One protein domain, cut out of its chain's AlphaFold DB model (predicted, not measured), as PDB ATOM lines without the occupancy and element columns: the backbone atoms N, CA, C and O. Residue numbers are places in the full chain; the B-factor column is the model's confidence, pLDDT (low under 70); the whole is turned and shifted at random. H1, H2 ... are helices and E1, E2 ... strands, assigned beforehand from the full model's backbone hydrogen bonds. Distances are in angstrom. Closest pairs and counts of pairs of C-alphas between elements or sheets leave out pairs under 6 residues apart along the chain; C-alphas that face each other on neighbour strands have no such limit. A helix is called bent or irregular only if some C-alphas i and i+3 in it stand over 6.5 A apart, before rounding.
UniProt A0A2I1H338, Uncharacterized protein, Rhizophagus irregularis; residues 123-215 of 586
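AT A GLANCE: This is residues 123 to 215 of the 586 residues of an uncharacterized protein of Rhizophagus irregularis (UniProt A0A2I1H338). Two small lobes are joined by the long helix H3, and a helical tail sticks out from the second lobe. In the first, H1 and H2 pack on H3; in the second, H4 lies beside the hairpin of E1 and E2, mostly near E2; residues 207 to 215, of which 207 to 213 belong to H5, stick out. The printed part has 93 residues, mostly helix by class, in the order H1 H2 H3 H4 E1 E2 H5, with the sheet E1 - E2 antiparallel. It is loose, with a radius of gyration of the C-alphas of 17.6 A and spans of 48 by 37 by 22 A.

HOW THE PARTS SIT: H1, residues 123 to 130, touches the hub H3, residues 154 to 169, at a steep tilt of 45 degrees; their closest C-alphas, of Ile 128 and Trp 161, are 6.1 A apart. H2, residues 136 to 145, touches residues 154 to 161 of H3 alone, closest at the C-alphas of Pro 136 and Tyr 158, 5.4 A. H4, residues 175 to 185, only just touches H3, with 3 pairs of C-alphas within 8 A. E1, residues 190 to 194, and E2, residues 200 to 203, form an antiparallel hairpin; N 191 and O 202 are 2.8 A apart, within hydrogen-bond range. H5, residues 206 to 213, touches no helix. Every O i to N i+4 pair is within hydrogen-bond range in H1, H2, H4 and H5, and 10 of 12 in H3.

IN THESE COORDINATES: H1 begins at C-alpha 123 (-14.881, 17.932, -54.181). H2 measures 14.2 A, H3 21.9 A and H4 15.1 A. H5 ends at C-alpha 213 (-11.819, 5.357, -12.311).

THE WHOLE: The C-alphas farthest apart, of Gly 151 and Asn 215, are 53.6 A apart. The printed part has no cut, and no link is long. Mean pLDDT of the printed part is 77.7; residues 194 to 201 and 205 to 212 are among those under 70.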
ATOM      1  N   CYS A 123     -14.328  17.245 -55.358       87.94
ATOM      2  CA  CYS A 123     -14.881  17.932 -54.181       87.94
ATOM      3  C   CYS A 123     -15.778  17.045 -53.291       87.94
ATOM      4  O   CYS A 123     -15.869  17.264 -52.087       87.94
ATOM      5  N   VAL A 124     -16.417  16.014 -53.858       89.06
ATOM      6  CA  VAL A 124     -17.195  15.028 -53.092       89.06
ATOM      7  C   VAL A 124     -16.277  14.010 -52.406       89.06
ATOM      8  O   VAL A 124     -16.555  13.612 -51.280       89.06
ATOM      9  N   LYS A 125     -15.166  13.607 -53.039       91.31
ATOM     10  CA  LYS A 125     -14.129  12.753 -52.423       91.31
ATOM     11  C   LYS A 125     -13.377  13.483 -51.312       91.31
ATOM     12  O   LYS A 125     -13.089  12.877 -50.284       91.31
ATOM     13  N   ASP A 126     -13.108  14.770 -51.505       91.56
ATOM     14  CA  ASP A 126     -12.468  15.634 -50.515       91.56
ATOM     15  C   ASP A 126     -13.378  15.736 -49.277       91.56
ATOM     16  O   ASP A 126     -12.963  15.372 -48.178       91.56
ATOM     17  N   PHE A 127     -14.671  16.029 -49.471       91.62
ATOM     18  CA  PHE A 127     -15.673  16.027 -48.395       91.62
ATOM     19  C   PHE A 127     -15.800  14.668 -47.676       91.62
ATOM     20  O   PHE A 127     -15.930  14.632 -46.452       91.62
ATOM     21  N   ILE A 128     -15.755  13.543 -48.408       89.06
ATOM     22  CA  ILE A 128     -15.724  12.193 -47.810       89.06
ATOM     23  C   ILE A 128     -14.463  12.001 -46.954       89.06
ATOM     24  O   ILE A 128     -14.555  11.407 -45.887       89.06
ATOM     25  N   SER A 129     -13.309  12.498 -47.405       87.81
ATOM     26  CA  SER A 129     -12.027  12.368 -46.696       87.81
ATOM     27  C   SER A 129     -12.007  13.194 -45.405       87.81
ATOM     28  O   SER A 129     -11.589  12.696 -44.363       87.81
ATOM     29  N   GLU A 130     -12.522  14.424 -45.454       88.81
ATOM     30  CA  GLU A 130     -12.680  15.310 -44.290       88.81
ATOM     31  C   GLU A 130     -13.674  14.762 -43.254       88.81
ATOM     32  O   GLU A 130     -13.528  15.006 -42.059       88.81
ATOM     33  N   ASN A 131     -14.687  14.013 -43.702       87.38
ATOM     34  CA  ASN A 131     -15.758  13.468 -42.863       87.38
ATOM     35  C   ASN A 131     -15.666  11.936 -42.722       87.38
ATOM     36  O   ASN A 131     -16.680  11.283 -42.475       87.38
ATOM     37  N   ILE A 132     -14.476  11.347 -42.894       84.44
ATOM     38  CA  ILE A 132     -14.295   9.889 -42.997       84.44
ATOM     39  C   ILE A 132     -14.747   9.126 -41.742       84.44
ATOM     40  O   ILE A 132     -15.175   7.979 -41.837       84.44
ATOM     41  N   ASP A 133     -14.714   9.780 -40.581       79.12
ATOM     42  CA  ASP A 133     -15.139   9.221 -39.293       79.12
ATOM     43  C   ASP A 133     -16.674   9.167 -39.118       79.12
ATOM     44  O   ASP A 133     -17.163   8.662 -38.109       79.12
ATOM     45  N   LEU A 134     -17.450   9.671 -40.088       81.12
ATOM     46  CA  LEU A 134     -18.910   9.552 -40.122       81.12
ATOM     47  C   LEU A 134     -19.368   8.332 -40.925       81.12
ATOM     48  O   LEU A 134     -18.709   7.875 -41.860       81.12
ATOM     49  N   LEU A 135     -20.582   7.859 -40.638       79.88
ATOM     50  CA  LEU A 135     -21.198   6.784 -41.413       79.88
ATOM     51  C   LEU A 135     -21.461   7.223 -42.871       79.88
ATOM     52  O   LEU A 135     -22.012   8.308 -43.090       79.88
ATOM     53  N   PRO A 136     -21.244   6.354 -43.883       77.00
ATOM     54  CA  PRO A 136     -21.523   6.653 -45.296       77.00
ATOM     55  C   PRO A 136     -22.934   7.183 -45.576       77.00
ATOM     56  O   PRO A 136     -23.150   7.965 -46.503       77.00
ATOM     57  N   LYS A 137     -23.916   6.763 -44.766       80.25
ATOM     58  CA  LYS A 137     -25.300   7.242 -44.859       80.25
ATOM     59  C   LYS A 137     -25.442   8.706 -44.454       80.25
ATOM     60  O   LYS A 137     -26.200   9.432 -45.091       80.25
ATOM     61  N   GLU A 138     -24.713   9.123 -43.427       84.12
ATOM     62  CA  GLU A 138     -24.719  10.494 -42.931       84.12
ATOM     63  C   GLU A 138     -23.933  11.418 -43.864       84.12
ATOM     64  O   GLU A 138     -24.438  12.477 -44.231       84.12
ATOM     65  N   ILE A 139     -22.765  10.975 -44.346       85.38
ATOM     66  CA  ILE A 139     -21.995  11.691 -45.375       85.38
ATOM     67  C   ILE A 139     -22.870  11.931 -46.612       85.38
ATOM     68  O   ILE A 139     -22.958  13.059 -47.093       85.38
ATOM     69  N   TYR A 140     -23.594  10.907 -47.085       88.06
ATOM     70  CA  TYR A 140     -24.542  11.058 -48.193       88.06
ATOM     71  C   TYR A 140     -25.668  12.057 -47.880       88.06
ATOM     72  O   TYR A 140     -25.965  12.909 -48.712       88.06
ATOM     73  N   ALA A 141     -26.266  12.014 -46.684       86.25
ATOM     74  CA  ALA A 141     -27.312  12.962 -46.291       86.25
ATOM     75  C   ALA A 141     -26.803  14.418 -46.240       86.25
ATOM     76  O   ALA A 141     -27.484  15.326 -46.721       86.25
ATOM     77  N   ARG A 142     -25.587  14.640 -45.715       91.12
ATOM     78  CA  ARG A 142     -24.918  15.952 -45.697       91.12
ATOM     79  C   ARG A 142     -24.602  16.438 -47.118       91.12
ATOM     80  O   ARG A 142     -24.911  17.579 -47.444       91.12
ATOM     81  N   LEU A 143     -24.082  15.567 -47.985       89.81
ATOM     82  CA  LEU A 143     -23.829  15.878 -49.398       89.81
ATOM     83  C   LEU A 143     -25.117  16.256 -50.148       89.81
ATOM     84  O   LEU A 143     -25.140  17.273 -50.836       89.81
ATOM     85  N   VAL A 144     -26.202  15.492 -49.988       88.25
ATOM     86  CA  VAL A 144     -27.510  15.805 -50.599       88.25
ATOM     87  C   VAL A 144     -28.033  17.163 -50.118       88.25
ATOM     88  O   VAL A 144     -28.486  17.963 -50.936       88.25
ATOM     89  N   LYS A 145     -27.901  17.478 -48.820       88.19
ATOM     90  CA  LYS A 145     -28.243  18.804 -48.272       88.19
ATOM     91  C   LYS A 145     -27.391  19.932 -48.877       88.19
ATOM     92  O   LYS A 145     -27.897  21.036 -49.056       88.19
ATOM     93  N   ASN A 146     -26.140  19.642 -49.229       87.06
ATOM     94  CA  ASN A 146     -25.203  20.574 -49.861       87.06
ATOM     95  C   ASN A 146     -25.338  20.640 -51.401       87.06
ATOM     96  O   ASN A 146     -24.503  21.262 -52.053       87.06
ATOM     97  N   GLY A 147     -26.372  20.028 -51.992       85.06
ATOM     98  CA  GLY A 147     -26.639  20.107 -53.433       85.06
ATOM     99  C   GLY A 147     -25.896  19.077 -54.291       85.06
ATOM    100  O   GLY A 147     -25.598  19.363 -55.450       85.06
ATOM    101  N   LEU A 148     -25.591  17.890 -53.750       87.56
ATOM    102  CA  LEU A 148     -25.073  16.757 -54.531       87.56
ATOM    103  C   LEU A 148     -25.967  16.461 -55.750       87.56
ATOM    104  O   LEU A 148     -27.192  16.405 -55.628       87.56
ATOM    105  N   ASP A 149     -25.341  16.204 -56.901       82.12
ATOM    106  CA  ASP A 149     -26.020  15.752 -58.119       82.12
ATOM    107  C   ASP A 149     -26.886  14.502 -57.833       82.12
ATOM    108  O   ASP A 149     -26.341  13.480 -57.398       82.12
ATOM    109  N   PRO A 150     -28.209  14.529 -58.112       78.12
ATOM    110  CA  PRO A 150     -29.095  13.367 -57.998       78.12
ATOM    111  C   PRO A 150     -28.651  12.128 -58.798       78.12
ATOM    112  O   PRO A 150     -29.129  11.023 -58.526       78.12
ATOM    113  N   GLY A 151     -27.760  12.287 -59.782       77.12
ATOM    114  CA  GLY A 151     -27.111  11.183 -60.488       77.12
ATOM    115  C   GLY A 151     -26.161  10.352 -59.613       77.12
ATOM    116  O   GLY A 151     -25.988   9.159 -59.878       77.12
ATOM    117  N   ILE A 152     -25.587  10.940 -58.555       81.81
ATOM    118  CA  ILE A 152     -24.627  10.280 -57.663       81.81
ATOM    119  C   ILE A 152     -25.371   9.493 -56.584       81.81
ATOM    120  O   ILE A 152     -26.085  10.037 -55.743       81.81
ATOM    121  N   ARG A 153     -25.164   8.176 -56.569       82.56
ATOM    122  CA  ARG A 153     -25.843   7.260 -55.647       82.56
ATOM    123  C   ARG A 153     -25.064   7.067 -54.352       82.56
ATOM    124  O   ARG A 153     -23.838   6.991 -54.351       82.56
ATOM    125  N   GLN A 154     -25.795   6.809 -53.269       79.50
ATOM    126  CA  GLN A 154     -25.242   6.446 -51.959       79.50
ATOM    127  C   GLN A 154     -24.191   5.318 -52.023       79.50
ATOM    128  O   GLN A 154     -23.182   5.389 -51.330       79.50
ATOM    129  N   ASN A 155     -24.367   4.317 -52.895       79.19
ATOM    130  CA  ASN A 155     -23.391   3.232 -53.070       79.19
ATOM    131  C   ASN A 155     -22.040   3.713 -53.631       79.19
ATOM    132  O   ASN A 155     -21.010   3.125 -53.316       79.19
ATOM    133  N   GLN A 156     -22.024   4.774 -54.446       80.00
ATOM    134  CA  GLN A 156     -20.778   5.365 -54.942       80.00
ATOM    135  C   GLN A 156     -20.064   6.125 -53.817       80.00
ATOM    136  O   GLN A 156     -18.847   6.020 -53.698       80.00
ATOM    137  N   ILE A 157     -20.813   6.816 -52.950       85.19
ATOM    138  CA  ILE A 157     -20.263   7.435 -51.732       85.19
ATOM    139  C   ILE A 157     -19.704   6.365 -50.785       85.19
ATOM    140  O   ILE A 157     -18.588   6.521 -50.311       85.19
ATOM    141  N   TYR A 158     -20.415   5.250 -50.578       85.50
ATOM    142  CA  TYR A 158     -19.922   4.113 -49.787       85.50
ATOM    143  C   TYR A 158     -18.612   3.537 -50.347       85.50
ATOM    144  O   TYR A 158     -17.667   3.318 -49.594       85.50
ATOM    145  N   PHE A 159     -18.530   3.332 -51.667       85.88
ATOM    146  CA  PHE A 159     -17.313   2.850 -52.324       85.88
ATOM    147  C   PHE A 159     -16.123   3.796 -52.104       85.88
ATOM    148  O   PHE A 159     -15.045   3.345 -51.721       85.88
ATOM    149  N   TRP A 160     -16.313   5.104 -52.305       84.94
ATOM    150  CA  TRP A 160     -15.240   6.076 -52.082       84.94
ATOM    151  C   TRP A 160     -14.892   6.230 -50.602       84.94
ATOM    152  O   TRP A 160     -13.711   6.312 -50.295       84.94
ATOM    153  N   TRP A 161     -15.865   6.180 -49.690       88.56
ATOM    154  CA  TRP A 161     -15.615   6.156 -48.246       88.56
ATOM    155  C   TRP A 161     -14.767   4.951 -47.838       88.56
ATOM    156  O   TRP A 161     -13.744   5.125 -47.190       88.56
ATOM    157  N   SER A 162     -15.107   3.746 -48.299       80.12
ATOM    158  CA  SER A 162     -14.305   2.547 -48.021       80.12
ATOM    159  C   SER A 162     -12.887   2.674 -48.591       80.12
ATOM    160  O   SER A 162     -11.917   2.416 -47.885       80.12
ATOM    161  N   LYS A 163     -12.742   3.157 -49.832       83.50
ATOM    162  CA  LYS A 163     -11.439   3.299 -50.500       83.50
ATOM    163  C   LYS A 163     -10.550   4.408 -49.918       83.50
ATOM    164  O   LYS A 163      -9.329   4.278 -49.913       83.50
ATOM    165  N   LEU A 164     -11.141   5.504 -49.445       82.94
ATOM    166  CA  LEU A 164     -10.425   6.601 -48.781       82.94
ATOM    167  C   LEU A 164     -10.102   6.234 -47.324       82.94
ATOM    168  O   LEU A 164      -8.997   6.498 -46.854       82.94
ATOM    169  N   GLY A 165     -11.010   5.529 -46.646       79.81
ATOM    170  CA  GLY A 165     -10.787   4.967 -45.317       79.81
ATOM    171  C   GLY A 165      -9.685   3.908 -45.302       79.81
ATOM    172  O   GLY A 165      -8.875   3.893 -44.378       79.81
ATOM    173  N   GLU A 166      -9.565   3.093 -46.357       78.12
ATOM    174  CA  GLU A 166      -8.478   2.116 -46.495       78.12
ATOM    175  C   GLU A 166      -7.103   2.786 -46.337       78.12
ATOM    176  O   GLU A 166      -6.266   2.285 -45.595       78.12
ATOM    177  N   THR A 167      -6.881   3.970 -46.921       77.75
ATOM    178  CA  THR A 167      -5.602   4.695 -46.763       77.75
ATOM    179  C   THR A 167      -5.347   5.204 -45.338       77.75
ATOM    180  O   THR A 167      -4.193   5.329 -44.926       77.75
ATOM    181  N   LYS A 168      -6.407   5.450 -44.555       76.50
ATOM    182  CA  LYS A 168      -6.305   5.877 -43.152       76.50
ATOM    183  C   LYS A 168      -5.908   4.715 -42.239       76.50
ATOM    184  O   LYS A 168      -5.008   4.888 -41.423       76.50
ATOM    185  N   TYR A 169      -6.535   3.546 -42.407       74.69
ATOM    186  CA  TYR A 169      -6.426   2.419 -41.464       74.69
ATOM    187  C   TYR A 169      -5.524   1.262 -41.928       74.69
ATOM    188  O   TYR A 169      -5.112   0.446 -41.103       74.69
ATOM    189  N   LYS A 170      -5.214   1.158 -43.227       80.06
ATOM    190  CA  LYS A 170      -4.363   0.089 -43.763       80.06
ATOM    191  C   LYS A 170      -2.885   0.468 -43.666       80.06
ATOM    192  O   LYS A 170      -2.468   1.548 -44.090       80.06
ATOM    193  N   ARG A 171      -2.096  -0.446 -43.109       84.25
ATOM    194  CA  ARG A 171      -0.631  -0.389 -42.988       84.25
ATOM    195  C   ARG A 171       0.038  -1.627 -43.583       84.25
ATOM    196  O   ARG A 171       1.132  -1.511 -44.119       84.25
ATOM    197  N   ASP A 172      -0.650  -2.771 -43.571       83.62
ATOM    198  CA  ASP A 172      -0.211  -4.012 -44.215       83.62
ATOM    199  C   ASP A 172      -1.319  -4.604 -45.111       83.62
ATOM    200  O   ASP A 172      -2.500  -4.263 -45.013       83.62
ATOM    201  N   SER A 173      -0.930  -5.513 -46.001       77.12
ATOM    202  CA  SER A 173      -1.824  -6.430 -46.715       77.12
ATOM    203  C   SER A 173      -2.615  -7.361 -45.781       77.12
ATOM    204  O   SER A 173      -3.779  -7.659 -46.046       77.12
ATOM    205  N   ASN A 174      -1.997  -7.790 -44.679       76.19
ATOM    206  CA  ASN A 174      -2.582  -8.621 -43.641       76.19
ATOM    207  C   ASN A 174      -3.342  -7.739 -42.637       76.19
ATOM    208  O   ASN A 174      -2.768  -6.859 -41.997       76.19
ATOM    209  N   ILE A 175      -4.638  -8.012 -42.472       70.81
ATOM    210  CA  ILE A 175      -5.555  -7.231 -41.626       70.81
ATOM    211  C   ILE A 175      -5.090  -7.191 -40.160       70.81
ATOM    212  O   ILE A 175      -5.183  -6.147 -39.520       70.81
ATOM    213  N   PHE A 176      -4.564  -8.299 -39.633       73.69
ATOM    214  CA  PHE A 176      -4.115  -8.401 -38.245       73.69
ATOM    215  C   PHE A 176      -2.825  -7.606 -38.001       73.69
ATOM    216  O   PHE A 176      -2.771  -6.797 -37.076       73.69
ATOM    217  N   LEU A 177      -1.830  -7.742 -38.888       78.94
ATOM    218  CA  LEU A 177      -0.602  -6.936 -38.828       78.94
ATOM    219  C   LEU A 177      -0.901  -5.443 -39.021       78.94
ATOM    220  O   LEU A 177      -0.345  -4.602 -38.319       78.94
ATOM    221  N   SER A 178      -1.835  -5.116 -39.918       75.19
ATOM    222  CA  SER A 178      -2.303  -3.747 -40.125       75.19
ATOM    223  C   SER A 178      -2.965  -3.164 -38.875       75.19
ATOM    224  O   SER A 178      -2.709  -2.011 -38.540       75.19
ATOM    225  N   ALA A 179      -3.799  -3.942 -38.178       77.31
ATOM    226  CA  ALA A 179      -4.427  -3.519 -36.929       77.31
ATOM    227  C   ALA A 179      -3.392  -3.326 -35.811       77.31
ATOM    228  O   ALA A 179      -3.465  -2.334 -35.089       77.31
ATOM    229  N   LYS A 180      -2.400  -4.219 -35.704       81.06
ATOM    230  CA  LYS A 180      -1.302  -4.094 -34.737       81.06
ATOM    231  C   LYS A 180      -0.477  -2.826 -34.967       81.06
ATOM    232  O   LYS A 180      -0.355  -2.017 -34.054       81.06
ATOM    233  N   ALA A 181      -0.007  -2.607 -36.197       83.69
ATOM    234  CA  ALA A 181       0.756  -1.415 -36.565       83.69
ATOM    235  C   ALA A 181      -0.026  -0.114 -36.303       83.69
ATOM    236  O   ALA A 181       0.547   0.875 -35.855       83.69
ATOM    237  N   LEU A 182      -1.344  -0.119 -36.532       83.25
ATOM    238  CA  LEU A 182      -2.214   1.018 -36.233       83.25
ATOM    239  C   LEU A 182      -2.342   1.263 -34.716       83.25
ATOM    240  O   LEU A 182      -2.274   2.404 -34.269       83.25
ATOM    241  N   LEU A 183      -2.509   0.213 -33.907       83.00
ATOM    242  CA  LEU A 183      -2.582   0.337 -32.443       83.00
ATOM    243  C   LEU A 183      -1.254   0.817 -31.838       83.00
ATOM    244  O   LEU A 183      -1.273   1.611 -30.898       83.00
ATOM    245  N   GLU A 184      -0.124   0.395 -32.406       84.12
ATOM    246  CA  GLU A 184       1.209   0.912 -32.074       84.12
ATOM    247  C   GLU A 184       1.350   2.401 -32.466       84.12
ATOM    248  O   GLU A 184       1.804   3.199 -31.645       84.12
ATOM    249  N   GLU A 185       0.883   2.809 -33.656       84.38
ATOM    250  CA  GLU A 185       0.868   4.213 -34.124       84.38
ATOM    251  C   GLU A 185       0.054   5.135 -33.193       84.38
ATOM    252  O   GLU A 185       0.494   6.239 -32.873       84.38
ATOM    253  N   TYR A 186      -1.099   4.667 -32.701       80.81
ATOM    254  CA  TYR A 186      -1.936   5.391 -31.731       80.81
ATOM    255  C   TYR A 186      -1.515   5.200 -30.261       80.81
ATOM    256  O   TYR A 186      -2.185   5.723 -29.365       80.81
ATOM    257  N   ASN A 187      -0.414   4.487 -29.991       81.81
ATOM    258  CA  ASN A 187       0.085   4.178 -28.646       81.81
ATOM    259  C   ASN A 187      -0.992   3.545 -27.729       81.81
ATOM    260  O   ASN A 187      -1.068   3.825 -26.528       81.81
ATOM    261  N   CYS A 188      -1.859   2.706 -28.303       77.25
ATOM    262  CA  CYS A 188      -2.888   1.969 -27.577       77.25
ATOM    263  C   CYS A 188      -2.267   0.768 -26.853       77.25
ATOM    264  O   CYS A 188      -1.590  -0.058 -27.465       77.25
ATOM    265  N   MET A 189      -2.534   0.621 -25.553       76.75
ATOM    266  CA  MET A 189      -2.018  -0.516 -24.788       76.75
ATOM    267  C   MET A 189      -2.782  -1.796 -25.152       76.75
ATOM    268  O   MET A 189      -3.992  -1.881 -24.947       76.75
ATOM    269  N   ILE A 190      -2.085  -2.790 -25.706       76.94
ATOM    270  CA  ILE A 190      -2.662  -4.094 -26.058       76.94
ATOM    271  C   ILE A 190      -2.783  -4.951 -24.788       76.94
ATOM    272  O   ILE A 190      -1.793  -5.259 -24.130       76.94
ATOM    273  N   ILE A 191      -4.016  -5.346 -24.460       70.38
ATOM    274  CA  ILE A 191      -4.380  -6.167 -23.292       70.38
ATOM    275  C   ILE A 191      -4.264  -7.663 -23.622       70.38
ATOM    276  O   ILE A 191      -3.938  -8.475 -22.757       70.38
ATOM    277  N   LEU A 192      -4.580  -8.040 -24.865       68.38
ATOM    278  CA  LEU A 192      -4.565  -9.420 -25.338       68.38
ATOM    279  C   LEU A 192      -4.189  -9.458 -26.819       68.38
ATOM    280  O   LEU A 192      -4.787  -8.749 -27.625       68.38
ATOM    281  N   GLU A 193      -3.268 -10.346 -27.165       71.94
ATOM    282  CA  GLU A 193      -2.919 -10.707 -28.536       71.94
ATOM    283  C   GLU A 193      -3.023 -12.233 -28.662       71.94
ATOM    284  O   GLU A 193      -2.544 -12.967 -27.793       71.94
ATOM    285  N   VAL A 194      -3.712 -12.712 -29.698       67.25
ATOM    286  CA  VAL A 194      -3.866 -14.137 -30.012       67.25
ATOM    287  C   VAL A 194      -3.586 -14.314 -31.497       67.25
ATOM    288  O   VAL A 194      -4.337 -13.799 -32.318       67.25
ATOM    289  N   ASP A 195      -2.531 -15.056 -31.830       63.28
ATOM    290  CA  ASP A 195      -2.150 -15.352 -33.221       63.28
ATOM    291  C   ASP A 195      -2.775 -16.654 -33.745       63.28
ATOM    292  O   ASP A 195      -2.994 -16.814 -34.947       63.28
ATOM    293  N   PHE A 196      -3.052 -17.603 -32.844       48.41
ATOM    294  CA  PHE A 196      -3.545 -18.942 -33.161       48.41
ATOM    295  C   PHE A 196      -4.492 -19.451 -32.054       48.41
ATOM    296  O   PHE A 196      -4.235 -19.186 -30.879       48.41
ATOM    297  N   PRO A 197      -5.579 -20.183 -32.376       47.84
ATOM    298  CA  PRO A 197      -6.035 -20.564 -33.717       47.84
ATOM    299  C   PRO A 197      -6.755 -19.455 -34.490       47.84
ATOM    300  O   PRO A 197      -7.069 -19.660 -35.657       47.84
ATOM    301  N   VAL A 198      -7.021 -18.302 -33.865       55.03
ATOM    302  CA  VAL A 198      -7.676 -17.153 -34.506       55.03
ATOM    303  C   VAL A 198      -6.961 -15.866 -34.127       55.03
ATOM    304  O   VAL A 198      -6.729 -15.611 -32.949       55.03
ATOM    305  N   GLN A 199      -6.683 -15.053 -35.143       61.50
ATOM    306  CA  GLN A 199      -6.109 -13.716 -35.037       61.50
ATOM    307  C   GLN A 199      -7.072 -12.751 -34.328       61.50
ATOM    308  O   GLN A 199      -8.096 -12.356 -34.894       61.50
ATOM    309  N   ALA A 200      -6.751 -12.368 -33.091       65.69
ATOM    310  CA  ALA A 200      -7.539 -11.434 -32.287       65.69
ATOM    311  C   ALA A 200      -6.651 -10.499 -31.449       65.69
ATOM    312  O   ALA A 200      -5.681 -10.935 -30.832       65.69
ATOM    313  N   ILE A 201      -7.022  -9.216 -31.391       66.12
ATOM    314  CA  ILE A 201      -6.362  -8.194 -30.565       66.12
ATOM    315  C   ILE A 201      -7.422  -7.517 -29.689       66.12
ATOM    316  O   ILE A 201      -8.479  -7.126 -30.186       66.12
ATOM    317  N   ALA A 202      -7.139  -7.352 -28.397       70.56
ATOM    318  CA  ALA A 202      -7.888  -6.476 -27.501       70.56
ATOM    319  C   ALA A 202      -6.946  -5.422 -26.911       70.56
ATOM    320  O   ALA A 202      -5.818  -5.737 -26.539       70.56
ATOM    321  N   PHE A 203      -7.416  -4.184 -26.800       69.00
ATOM    322  CA  PHE A 203      -6.618  -3.033 -26.381       69.00
ATOM    323  C   PHE A 203      -7.414  -2.112 -25.448       69.00
ATOM    324  O   PHE A 203      -8.649  -2.136 -25.431       69.00
ATOM    325  N   GLU A 204      -6.708  -1.315 -24.650       70.69
ATOM    326  CA  GLU A 204      -7.318  -0.304 -23.794       70.69
ATOM    327  C   GLU A 204      -7.915   0.832 -24.623       70.69
ATOM    328  O   GLU A 204      -7.299   1.379 -25.534       70.69
ATOM    329  N   THR A 205      -9.118   1.242 -24.234       67.25
ATOM    330  CA  THR A 205      -9.767   2.469 -24.700       67.25
ATOM    331  C   THR A 205      -9.974   3.400 -23.508       67.25
ATOM    332  O   THR A 205      -9.958   2.950 -22.358       67.25
ATOM    333  N   GLY A 206     -10.246   4.688 -23.744       61.44
ATOM    334  CA  GLY A 206     -10.550   5.637 -22.660       61.44
ATOM    335  C   GLY A 206     -11.693   5.170 -21.741       61.44
ATOM    336  O   GLY A 206     -11.680   5.434 -20.541       61.44
ATOM    337  N   LEU A 207     -12.631   4.371 -22.263       62.00
ATOM    338  CA  LEU A 207     -13.682   3.745 -21.463       62.00
ATOM    339  C   LEU A 207     -13.145   2.731 -20.439       62.00
ATOM    340  O   LEU A 207     -13.661   2.684 -19.326       62.00
ATOM    341  N   TYR A 208     -12.110   1.949 -20.755       62.41
ATOM    342  CA  TYR A 208     -11.501   1.034 -19.781       62.41
ATOM    343  C   TYR A 208     -10.957   1.811 -18.569       62.41
ATOM    344  O   TYR A 208     -11.254   1.478 -17.419       62.41
ATOM    345  N   GLN A 209     -10.276   2.929 -18.835       64.06
ATOM    346  CA  GLN A 209      -9.781   3.846 -17.807       64.06
ATOM    347  C   GLN A 209     -10.931   4.499 -17.018       64.06
ATOM    348  O   GLN A 209     -10.848   4.608 -15.795       64.06
ATOM    349  N   MET A 210     -12.039   4.872 -17.675       60.28
ATOM    350  CA  MET A 210     -13.242   5.375 -16.993       60.28
ATOM    351  C   MET A 210     -13.901   4.319 -16.097       60.28
ATOM    352  O   MET A 210     -14.327   4.657 -14.994       60.28
ATOM    353  N   LEU A 211     -13.990   3.058 -16.529       64.38
ATOM    354  CA  LEU A 211     -14.565   1.982 -15.716       64.38
ATOM    355  C   LEU A 211     -13.728   1.750 -14.451       64.38
ATOM    356  O   LEU A 211     -14.291   1.716 -13.358       64.38
ATOM    357  N   ILE A 212     -12.396   1.720 -14.576       66.81
ATOM    358  CA  ILE A 212     -11.478   1.659 -13.424       66.81
ATOM    359  C   ILE A 212     -11.651   2.883 -12.514       66.81
ATOM    360  O   ILE A 212     -11.831   2.721 -11.310       66.81
ATOM    361  N   LYS A 213     -11.669   4.102 -13.073       74.25
ATOM    362  CA  LYS A 213     -11.819   5.357 -12.311       74.25
ATOM    363  C   LYS A 213     -13.135   5.436 -11.522       74.25
ATOM    364  O   LYS A 213     -13.185   6.110 -10.499       74.25
ATOM    365  N   ASN A 214     -14.180   4.741 -11.973       68.31
ATOM    366  CA  ASN A 214     -15.472   4.634 -11.288       68.31
ATOM    367  C   ASN A 214     -15.599   3.366 -10.411       68.31
ATOM    368  O   ASN A 214     -16.708   3.005 -10.021       68.31
ATOM    369  N   ASN A 215     -14.494   2.670 -10.106       61.97
ATOM    370  CA  ASN A 215     -14.455   1.406  -9.351       61.97
ATOM    371  C   ASN A 215     -15.310   0.263  -9.953       61.97
ATOM    372  O   ASN A 215     -15.685  -0.686  -9.256       61.97
TER     373      ASN A 215